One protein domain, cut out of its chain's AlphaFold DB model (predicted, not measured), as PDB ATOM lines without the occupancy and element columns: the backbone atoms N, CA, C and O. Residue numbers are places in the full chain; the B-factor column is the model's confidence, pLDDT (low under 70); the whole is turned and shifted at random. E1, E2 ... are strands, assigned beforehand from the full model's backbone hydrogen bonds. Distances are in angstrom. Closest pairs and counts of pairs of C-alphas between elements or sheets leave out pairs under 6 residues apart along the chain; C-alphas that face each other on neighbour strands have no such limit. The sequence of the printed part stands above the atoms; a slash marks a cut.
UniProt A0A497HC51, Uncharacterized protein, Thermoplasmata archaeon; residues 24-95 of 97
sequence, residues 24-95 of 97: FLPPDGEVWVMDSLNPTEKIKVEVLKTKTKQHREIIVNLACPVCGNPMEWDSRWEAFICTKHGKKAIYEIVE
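AT A GLANCE: This is residues 24 to 95 of the 97 residues of an uncharacterized protein of Thermoplasmata archaeon (UniProt A0A497HC51). One antiparallel sheet of seven strands is curled like part of a barrel and folded back on itself, with E2, E1 and E7 as one leaf, E5, E4 and E3 as the other, and E6 as the hinge between them. Opposite the hinge E2 runs on into E3 across a single residue, and the hairpin of E3 and E4 reaches to one end of the long axis, while the loop from E6 to E7 makes the other end. The printed part has 72 residues with no named helix and seven named strands, E1 to E7 along the chain, in the sheet order E2 E1 E7 E6 E5 E4 E3; the class is all strand. The whole is compact, with a radius of gyration of the C-alphas of 11.6 A, yet elongated, spanning 36 by 22 by 21 A.

IN THESE COORDINATES: Cross the sheet from its edge strand E2, residues 42 to 45, to E1, residues 31 to 35, which begins at C-alpha 31 at (-2.817, -8.463, -35.706). Next comes E7, residues 89 to 94, 15.4 A long and ending at C-alpha 94 at (-1.871, -2.507, -30.701). Then follow E6, residues 79 to 82, and E5, residues 70 to 74. E4, residues 56 to 63, is the longest strand at 20.6 A and begins at C-alpha 56 at (5.291, -2.681, -47.714); it bends by 53 degrees at residue 60. The other edge strand is E3, residues 47 to 53, 16.2 A long.

HOW THE PARTS SIT: Look first at the meander E3 E4 E5 E6 E7, each strand the antiparallel neighbour of the one before. In the hairpin of E3 and E4, N 58 and O 51 are 2.8 A apart, within hydrogen-bond range. E5 is staggered: residues 70 to 72 pair with E4, where N 71 and O 62 are 2.8 A apart, and residues 72 to 74 pair with E6, where N 74 and O 79 are 2.9 A apart. E7 pairs with E6 through N 91 and O 80, 2.8 A, and with E1 through N 92 and O 34, 2.9 A. In the hairpin of E1 and E2, N 33 and O 43 are 2.8 A apart. E2 and E3 meet only through their link, running on at 81 degrees. Between the leaves, the closest C-alphas of E2 and E4, those of Val 45 and Ala 63, are 5.9 A apart, while E1 and E4 are apart.

THE WHOLE: The two C-alphas farthest apart, those of His 55 and Gly 86, are 36.7 A from each other. The printed part has no cut, and no link between its strands is long. The mean pLDDT of the printed part is 87.8, and residue 86 is the one printed residue under 70.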
ATOM      1  N   PHE A  24       0.545  -1.239 -41.177       87.19
ATOM      2  CA  PHE A  24       1.456  -2.195 -41.791       87.19
ATOM      3  C   PHE A  24       1.169  -3.589 -41.252       87.19
ATOM      4  O   PHE A  24       0.916  -3.753 -40.060       87.19
ATOM      5  N   LEU A  25       1.215  -4.583 -42.135       86.19
ATOM      6  CA  LEU A  25       1.133  -5.967 -41.702       86.19
ATOM      7  C   LEU A  25       2.384  -6.293 -40.863       86.19
ATOM      8  O   LEU A  25       3.502  -6.076 -41.350       86.19
ATOM      9  N   PRO A  26       2.225  -6.778 -39.622       85.38
ATOM     10  CA  PRO A  26       3.342  -7.250 -38.815       85.38
ATOM     11  C   PRO A  26       4.073  -8.434 -39.478       85.38
ATOM     12  O   PRO A  26       3.436  -9.208 -40.196       85.38
ATOM     13  N   PRO A  27       5.385  -8.629 -39.238       82.38
ATOM     14  CA  PRO A  27       6.147  -9.729 -39.842       82.38
ATOM     15  C   PRO A  27       5.654 -11.128 -39.451       82.38
ATOM     16  O   PRO A  27       5.832 -12.074 -40.212       82.38
ATOM     17  N   ASP A  28       5.057 -11.261 -38.265       84.38
ATOM     18  CA  ASP A  28       4.460 -12.501 -37.761       84.38
ATOM     19  C   ASP A  28       3.036 -12.739 -38.299       84.38
ATOM     20  O   ASP A  28       2.475 -13.817 -38.105       84.38
ATOM     21  N   GLY A  29       2.449 -11.749 -38.982       81.00
ATOM     22  CA  GLY A  29       1.085 -11.788 -39.501       81.00
ATOM     23  C   GLY A  29      -0.002 -11.740 -38.420       81.00
ATOM     24  O   GLY A  29      -1.187 -11.791 -38.755       81.00
ATOM     25  N   GLU A  30       0.361 -11.629 -37.137       88.69
ATOM     26  CA  GLU A  30      -0.600 -11.558 -36.040       88.69
ATOM     27  C   GLU A  30      -1.006 -10.108 -35.789       88.69
ATOM     28  O   GLU A  30      -0.199  -9.275 -35.384       88.69
ATOM     29  N   VAL A  31      -2.290  -9.800 -35.981       90.88
ATOM     30  CA  VAL A  31      -2.817  -8.463 -35.706       90.88
ATOM     31  C   VAL A  31      -3.659  -8.494 -34.444       90.88
ATOM     32  O   VAL A  31      -4.628  -9.247 -34.326       90.88
ATOM     33  N   TRP A  32      -3.284  -7.641 -33.501       90.81
ATOM     34  CA  TRP A  32      -4.010  -7.416 -32.265       90.81
ATOM     35  C   TRP A  32      -4.649  -6.040 -32.314       90.81
ATOM     36  O   TRP A  32      -4.038  -5.069 -32.764       90.81
ATOM     37  N   VAL A  33      -5.894  -5.964 -31.861       89.81
ATOM     38  CA  VAL A  33      -6.630  -4.711 -31.775       89.81
ATOM     39  C   VAL A  33      -7.204  -4.493 -30.389       89.81
ATOM     40  O   VAL A  33      -7.439  -5.437 -29.642       89.81
ATOM     41  N   MET A  34      -7.466  -3.242 -30.051       89.50
ATOM     42  CA  MET A  34      -8.143  -2.859 -28.818       89.50
ATOM     43  C   MET A  34      -9.259  -1.869 -29.138       89.50
ATOM     44  O   MET A  34      -9.113  -1.028 -30.026       89.50
ATOM     45  N   ASP A  35     -10.386  -1.989 -28.439       86.88
ATOM     46  CA  ASP A  35     -11.508  -1.061 -28.593       86.88
ATOM     47  C   ASP A  35     -11.118   0.318 -28.033       86.88
ATOM     48  O   ASP A  35     -10.833   0.469 -26.844       86.88
ATOM     49  N   SER A  36     -11.109   1.337 -28.892       83.25
ATOM     50  CA  SER A  36     -10.763   2.711 -28.517       83.25
ATOM     51  C   SER A  36     -11.765   3.335 -27.542       83.25
ATOM     52  O   SER A  36     -11.425   4.282 -26.832       83.25
ATOM     53  N   LEU A  37     -13.017   2.869 -27.538       81.12
ATOM     54  CA  LEU A  37     -14.071   3.367 -26.653       81.12
ATOM     55  C   LEU A  37     -14.058   2.656 -25.299       81.12
ATOM     56  O   LEU A  37     -14.467   3.256 -24.303       81.12
ATOM     57  N   ASN A  38     -13.591   1.408 -25.255       80.06
ATOM     58  CA  ASN A  38     -13.464   0.637 -24.026       80.06
ATOM     59  C   ASN A  38     -12.195  -0.241 -24.044       80.06
ATOM     60  O   ASN A  38     -12.274  -1.423 -24.380       80.06
ATOM     61  N   PRO A  39     -11.024   0.319 -23.690       79.94
ATOM     62  CA  PRO A  39      -9.734  -0.356 -23.810       79.94
ATOM     63  C   PRO A  39      -9.496  -1.330 -22.646       79.94
ATOM     64  O   PRO A  39      -8.605  -1.134 -21.821       79.94
ATOM     65  N   THR A  40     -10.339  -2.353 -22.533       78.88
ATOM     66  CA  THR A  40     -10.254  -3.363 -21.470       78.88
ATOM     67  C   THR A  40      -9.339  -4.516 -21.840       78.88
ATOM     68  O   THR A  40      -8.612  -5.010 -20.984       78.88
ATOM     69  N   GLU A  41      -9.372  -4.950 -23.099       82.12
ATOM     70  CA  GLU A  41      -8.684  -6.158 -23.550       82.12
ATOM     71  C   GLU A  41      -8.120  -5.989 -24.962       82.12
ATOM     72  O   GLU A  41      -8.699  -5.307 -25.813       82.12
ATOM     73  N   LYS A  42      -6.980  -6.645 -25.203       89.50
ATOM     74  CA  LYS A  42      -6.411  -6.816 -26.539       89.50
ATOM     75  C   LYS A  42      -7.031  -8.051 -27.176       89.50
ATOM     76  O   LYS A  42      -7.057  -9.121 -26.575       89.50
ATOM     77  N   ILE A  43      -7.494  -7.911 -28.406       91.56
ATOM     78  CA  ILE A  43      -8.224  -8.943 -29.131       91.56
ATOM     79  C   ILE A  43      -7.444  -9.287 -30.395       91.56
ATOM     80  O   ILE A  43      -7.174  -8.416 -31.223       91.56
ATOM     81  N   LYS A  44      -7.092 -10.563 -30.562       92.44
ATOM     82  CA  LYS A  44      -6.512 -11.057 -31.812       92.44
ATOM     83  C   LYS A  44      -7.586 -11.049 -32.896       92.44
ATOM     84  O   LYS A  44      -8.681 -11.567 -32.680       92.44
ATOM     85  N   VAL A  45      -7.270 -10.486 -34.056       93.06
ATOM     86  CA  VAL A  45      -8.184 -10.415 -35.204       93.06
ATOM     87  C   VAL A  45      -7.530 -10.954 -36.463       93.06
ATOM     88  O   VAL A  45      -6.311 -10.928 -36.624       93.06
ATOM     89  N   GLU A  46      -8.364 -11.455 -37.364       93.50
ATOM     90  CA  GLU A  46      -7.921 -11.986 -38.646       93.50
ATOM     91  C   GLU A  46      -7.774 -10.870 -39.683       93.50
ATOM     92  O   GLU A  46      -8.610  -9.964 -39.786       93.50
ATOM     93  N   VAL A  47      -6.712 -10.951 -40.481       93.81
ATOM     94  CA  VAL A  47      -6.500 -10.066 -41.623       93.81
ATOM     95  C   VAL A  47      -7.272 -10.606 -42.816       93.81
ATOM     96  O   VAL A  47      -6.931 -11.643 -43.369       93.81
ATOM     97  N   LEU A  48      -8.298  -9.874 -43.246       93.19
ATOM     98  CA  LEU A  48      -9.135 -10.289 -44.374       93.19
ATOM     99  C   LEU A  48      -8.568  -9.835 -45.717       93.19
ATOM    100  O   LEU A  48      -8.784 -10.476 -46.742       93.19
ATOM    101  N   LYS A  49      -7.893  -8.682 -45.736       93.25
ATOM    102  CA  LYS A  49      -7.342  -8.115 -46.967       93.25
ATOM    103  C   LYS A  49      -6.128  -7.255 -46.682       93.25
ATOM    104  O   LYS A  49      -6.195  -6.336 -45.864       93.25
ATOM    105  N   THR A  50      -5.067  -7.480 -47.444       93.88
ATOM    106  CA  THR A  50      -3.884  -6.620 -47.502       93.88
ATOM    107  C   THR A  50      -3.739  -6.000 -48.891       93.88
ATOM    108  O   THR A  50      -4.406  -6.388 -49.855       93.88
ATOM    109  N   LYS A  51      -2.899  -4.972 -48.999       92.94
ATOM    110  CA  LYS A  51      -2.405  -4.450 -50.276       92.94
ATOM    111  C   LYS A  51      -0.965  -3.988 -50.121       92.94
ATOM    112  O   LYS A  51      -0.573  -3.533 -49.051       92.94
ATOM    113  N   THR A  52      -0.199  -4.024 -51.200       92.06
ATOM    114  CA  THR A  52       1.162  -3.482 -51.208       92.06
ATOM    115  C   THR A  52       1.124  -1.975 -51.465       92.06
ATOM    116  O   THR A  52       0.533  -1.513 -52.442       92.06
ATOM    117  N   LYS A  53       1.765  -1.188 -50.601       86.38
ATOM    118  CA  LYS A  53       1.982   0.253 -50.770       86.38
ATOM    119  C   LYS A  53       3.450   0.558 -50.483       86.38
ATOM    120  O   LYS A  53       3.925   0.283 -49.390       86.38
ATOM    121  N   GLN A  54       4.156   1.136 -51.460       85.44
ATOM    122  CA  GLN A  54       5.573   1.520 -51.326       85.44
ATOM    123  C   GLN A  54       6.457   0.373 -50.791       85.44
ATOM    124  O   GLN A  54       7.152   0.526 -49.793       85.44
ATOM    125  N   HIS A  55       6.391  -0.797 -51.438       87.56
ATOM    126  CA  HIS A  55       7.130  -2.016 -51.063       87.56
ATOM    127  C   HIS A  55       6.787  -2.624 -49.691       87.56
ATOM    128  O   HIS A  55       7.438  -3.579 -49.279       87.56
ATOM    129  N   ARG A  56       5.761  -2.125 -48.991       87.19
ATOM    130  CA  ARG A  56       5.291  -2.681 -47.714       87.19
ATOM    131  C   ARG A  56       3.857  -3.176 -47.832       87.19
ATOM    132  O   ARG A  56       3.038  -2.557 -48.512       87.19
ATOM    133  N   GLU A  57       3.540  -4.273 -47.157       90.50
ATOM    134  CA  GLU A  57       2.159  -4.726 -47.028       90.50
ATOM    135  C   GLU A  57       1.428  -3.912 -45.967       90.50
ATOM    136  O   GLU A  57       1.919  -3.706 -44.855       90.50
ATOM    137  N   ILE A  58       0.248  -3.425 -46.332       92.19
ATOM    138  CA  ILE A  58      -0.659  -2.721 -45.437       92.19
ATOM    139  C   ILE A  58      -1.989  -3.455 -45.375       92.19
ATOM    140  O   ILE A  58      -2.500  -3.961 -46.377       92.19
ATOM    141  N   ILE A  59      -2.563  -3.479 -44.186       93.31
ATOM    142  CA  ILE A  59      -3.855  -4.069 -43.896       93.31
ATOM    143  C   ILE A  59      -4.935  -3.114 -44.409       93.31
ATOM    144  O   ILE A  59      -4.956  -1.927 -44.084       93.31
ATOM    145  N   VAL A  60      -5.836  -3.634 -45.238       91.50
ATOM    146  CA  VAL A  60      -6.997  -2.899 -45.763       91.50
ATOM    147  C   VAL A  60      -8.240  -3.243 -44.961       91.50
ATOM    148  O   VAL A  60      -9.026  -2.352 -44.642       91.50
ATOM    149  N   ASN A  61      -8.397  -4.524 -44.615       93.31
ATOM    150  CA  ASN A  61      -9.540  -5.016 -43.865       93.31
ATOM    151  C   ASN A  61      -9.114  -5.995 -42.774       93.31
ATOM    152  O   ASN A  61      -8.313  -6.901 -43.018       93.31
ATOM    153  N   LEU A  62      -9.738  -5.849 -41.608       94.19
ATOM    154  CA  LEU A  62      -9.672  -6.797 -40.495       94.19
ATOM    155  C   LEU A  62     -11.050  -7.406 -40.247       94.19
ATOM    156  O   LEU A  62     -12.064  -6.749 -40.480       94.19
ATOM    157  N   ALA A  63     -11.101  -8.633 -39.745       93.56
ATOM    158  CA  ALA A  63     -12.339  -9.235 -39.274       93.56
ATOM    159  C   ALA A  63     -12.772  -8.573 -37.964       93.56
ATOM    160  O   ALA A  63     -11.994  -8.465 -37.016       93.56
ATOM    161  N   CYS A  64     -14.023  -8.119 -37.898       91.81
ATOM    162  CA  CYS A  64     -14.575  -7.569 -36.671       91.81
ATOM    163  C   CYS A  64     -14.650  -8.657 -35.591       91.81
ATOM    164  O   CYS A  64     -15.321  -9.663 -35.824       91.81
ATOM    165  N   PRO A  65     -14.085  -8.441 -34.390       89.94
ATOM    166  CA  PRO A  65     -14.092  -9.461 -33.339       89.94
ATOM    167  C   PRO A  65     -15.499  -9.789 -32.817       89.94
ATOM    168  O   PRO A  65     -15.710 -10.843 -32.232       89.94
ATOM    169  N   VAL A  66     -16.476  -8.903 -33.039       88.56
ATOM    170  CA  VAL A  66     -17.858  -9.068 -32.560       88.56
ATOM    171  C   VAL A  66     -18.748  -9.791 -33.571       88.56
ATOM    172  O   VAL A  66     -19.619 -10.560 -33.185       88.56
ATOM    173  N   CYS A  67     -18.587  -9.512 -34.867       90.12
ATOM    174  CA  CYS A  67     -19.534  -9.974 -35.893       90.12
ATOM    175  C   CYS A  67     -18.889 -10.621 -37.121       90.12
ATOM    176  O   CYS A  67     -19.603 -10.948 -38.064       90.12
ATOM    177  N   GLY A  68     -17.559 -10.739 -37.169       89.50
ATOM    178  CA  GLY A  68     -16.811 -11.314 -38.294       89.50
ATOM    179  C   GLY A  68     -16.800 -10.472 -39.574       89.50
ATOM    180  O   GLY A  68     -16.015 -10.743 -40.476       89.50
ATOM    181  N   ASN A  69     -17.629  -9.426 -39.670       92.88
ATOM    182  CA  ASN A  69     -17.678  -8.578 -40.858       92.88
ATOM    183  C   ASN A  69     -16.362  -7.814 -41.075       92.88
ATOM    184  O   ASN A  69     -15.705  -7.441 -40.097       92.88
ATOM    185  N   PRO A  70     -16.023  -7.482 -42.333       92.75
ATOM    186  CA  PRO A  70     -14.867  -6.655 -42.627       92.75
ATOM    187  C   PRO A  70     -14.985  -5.272 -41.989       92.75
ATOM    188  O   PRO A  70     -15.978  -4.564 -42.161       92.75
ATOM    189  N   MET A  71     -13.944  -4.888 -41.265       93.81
ATOM    190  CA  MET A  71     -13.714  -3.537 -40.775       93.81
ATOM    191  C   MET A  71     -12.838  -2.791 -41.767       93.81
ATOM    192  O   MET A  71     -11.943  -3.382 -42.372       93.81
ATOM    193  N   GLU A  72     -13.081  -1.495 -41.913       91.50
ATOM    194  CA  GLU A  72     -12.335  -0.644 -42.835       91.50
ATOM    195  C   GLU A  72     -11.415   0.293 -42.065       91.50
ATOM    196  O   GLU A  72     -11.790   0.828 -41.020       91.50
ATOM    197  N   TRP A  73     -10.209   0.492 -42.590       90.75
ATOM    198  CA  TRP A  73      -9.286   1.482 -42.053       90.75
ATOM    199  C   TRP A  73      -9.791   2.904 -42.323       90.75
ATOM    200  O   TRP A  73      -9.930   3.314 -43.477       90.75
ATOM    201  N   ASP A  74      -9.988   3.681 -41.262       87.56
ATOM    202  CA  ASP A  74     -10.286   5.106 -41.330       87.56
ATOM    203  C   ASP A  74      -9.032   5.905 -40.956       87.56
ATOM    204  O   ASP A  74      -8.575   5.887 -39.815       87.56
ATOM    205  N   SER A  75      -8.474   6.639 -41.921       82.38
ATOM    206  CA  SER A  75      -7.252   7.427 -41.731       82.38
ATOM    207  C   SER A  75      -7.422   8.650 -40.828       82.38
ATOM    208  O   SER A  75      -6.425   9.187 -40.362       82.38
ATOM    209  N   ARG A  76      -8.653   9.111 -40.574       81.88
ATOM    210  CA  ARG A  76      -8.915  10.221 -39.642       81.88
ATOM    211  C   ARG A  76      -8.881   9.745 -38.197       81.88
ATOM    212  O   ARG A  76      -8.478  10.501 -37.319       81.88
ATOM    213  N   TRP A  77      -9.343   8.520 -37.964       80.69
ATOM    214  CA  TRP A  77      -9.301   7.864 -36.656       80.69
ATOM    215  C   TRP A  77      -8.023   7.056 -36.439       80.69
ATOM    216  O   TRP A  77      -7.723   6.696 -35.300       80.69
ATOM    217  N   GLU A  78      -7.293   6.785 -37.525       85.69
ATOM    218  CA  GLU A  78      -6.156   5.870 -37.563       85.69
ATOM    219  C   GLU A  78      -6.533   4.534 -36.899       85.69
ATOM    220  O   GLU A  78      -5.852   4.035 -36.004       85.69
ATOM    221  N   ALA A  79      -7.701   4.010 -37.268       89.38
ATOM    222  CA  ALA A  79      -8.310   2.849 -36.635       89.38
ATOM    223  C   ALA A  79      -9.198   2.091 -37.625       89.38
ATOM    224  O   ALA A  79      -9.668   2.647 -38.620       89.38
ATOM    225  N   PHE A  80      -9.466   0.824 -37.326       92.12
ATOM    226  CA  PHE A  80     -10.437   0.010 -38.042       92.12
ATOM    227  C   PHE A  80     -11.831   0.236 -37.478       92.12
ATOM    228  O   PHE A  80     -12.064   0.095 -36.279       92.12
ATOM    229  N   ILE A  81     -12.775   0.578 -38.348       91.75
ATOM    230  CA  ILE A  81     -14.149   0.868 -37.954       91.75
ATOM    231  C   ILE A  81     -15.057  -0.250 -38.442       91.75
ATOM    232  O   ILE A  81     -15.056  -0.608 -39.622       91.75
ATOM    233  N   CYS A  82     -15.884  -0.764 -37.533       91.00
ATOM    234  CA  CYS A  82     -17.018  -1.599 -37.895       91.00
ATOM    235  C   CYS A  82     -18.310  -0.786 -37.793       91.00
ATOM    236  O   CYS A  82     -18.600  -0.176 -36.764       91.00
ATOM    237  N   THR A  83     -19.103  -0.805 -38.861       86.62
ATOM    238  CA  THR A  83     -20.437  -0.183 -38.925       86.62
ATOM    239  C   THR A  83     -21.558  -1.212 -39.081       86.62
ATOM    240  O   THR A  83     -22.725  -0.841 -39.179       86.62
ATOM    241  N   LYS A  84     -21.210  -2.505 -39.149       84.88
ATOM    242  CA  LYS A  84     -22.140  -3.596 -39.473       84.88
ATOM    243  C   LYS A  84     -22.789  -4.235 -38.253       84.88
ATOM    244  O   LYS A  84     -23.927  -4.682 -38.360       84.88
ATOM    245  N   HIS A  85     -22.113  -4.277 -37.107       75.06
ATOM    246  CA  HIS A  85     -22.815  -4.568 -35.861       75.06
ATOM    247  C   HIS A  85     -23.551  -3.298 -35.419       75.06
ATOM    248  O   HIS A  85     -23.099  -2.199 -35.717       75.06
ATOM    249  N   GLY A  86     -24.698  -3.423 -34.748       69.06
ATOM    250  CA  GLY A  86     -25.628  -2.309 -34.476       69.06
ATOM    251  C   GLY A  86     -25.083  -1.118 -33.666       69.06
ATOM    252  O   GLY A  86     -25.854  -0.241 -33.287       69.06
ATOM    253  N   LYS A  87     -23.778  -1.068 -33.381       79.19
ATOM    254  CA  LYS A  87     -23.051   0.052 -32.779       79.19
ATOM    255  C   LYS A  87     -21.790   0.325 -33.600       79.19
ATOM    256  O   LYS A  87     -21.210  -0.581 -34.177       79.19
ATOM    257  N   LYS A  88     -21.343   1.578 -33.645       81.31
ATOM    258  CA  LYS A  88     -20.049   1.906 -34.248       81.31
ATOM    259  C   LYS A  88     -18.941   1.480 -33.285       81.31
ATOM    260  O   LYS A  88     -18.841   2.073 -32.213       81.31
ATOM    261  N   ALA A  89     -18.115   0.514 -33.675       85.06
ATOM    262  CA  ALA A  89     -16.887   0.191 -32.950       85.06
ATOM    263  C   ALA A  89     -15.664   0.719 -33.686       85.06
ATOM    264  O   ALA A  89     -15.628   0.761 -34.920       85.06
ATOM    265  N   ILE A  90     -14.678   1.135 -32.901       89.25
ATOM    266  CA  ILE A  90     -13.426   1.716 -33.365       89.25
ATOM    267  C   ILE A  90     -12.319   0.902 -32.709       89.25
ATOM    268  O   ILE A  90     -12.230   0.863 -31.487       89.25
ATOM    269  N   TYR A  91     -11.522   0.233 -33.529       89.94
ATOM    270  CA  TYR A  91     -10.477  -0.676 -33.091       89.94
ATOM    271  C   TYR A  91      -9.118  -0.169 -33.547       89.94
ATOM    272  O   TYR A  91      -8.863  -0.012 -34.741       89.94
ATOM    273  N   GLU A  92      -8.233   0.072 -32.597       88.56
ATOM    274  CA  GLU A  92      -6.851   0.448 -32.869       88.56
ATOM    275  C   GLU A  92      -5.967  -0.784 -32.909       88.56
ATOM    276  O   GLU A  92      -6.128  -1.673 -32.077       88.56
ATOM    277  N   ILE A  93      -5.018  -0.818 -33.848       88.12
ATOM    278  CA  ILE A  93      -3.952  -1.820 -33.814       88.12
ATOM    279  C   ILE A  93      -3.071  -1.526 -32.607       88.12
ATOM    280  O   ILE A  93      -2.652  -0.387 -32.393       88.12
ATOM    281  N   VAL A  94      -2.771  -2.570 -31.846       86.38
ATOM    282  CA  VAL A  94      -1.871  -2.507 -30.701       86.38
ATOM    283  C   VAL A  94      -0.823  -3.598 -30.783       86.38
ATOM    284  O   VAL A  94      -1.016  -4.626 -31.431       86.38
ATOM    285  N   GLU A  95       0.302  -3.361 -30.119       81.25
ATOM    286  CA  GLU A  95       1.329  -4.379 -29.949       81.25
ATOM    287  C   GLU A  95       0.793  -5.520 -29.083       81.25
ATOM    288  O   GLU A  95      -0.063  -5.329 -28.208       81.25
TER     289      GLU A  95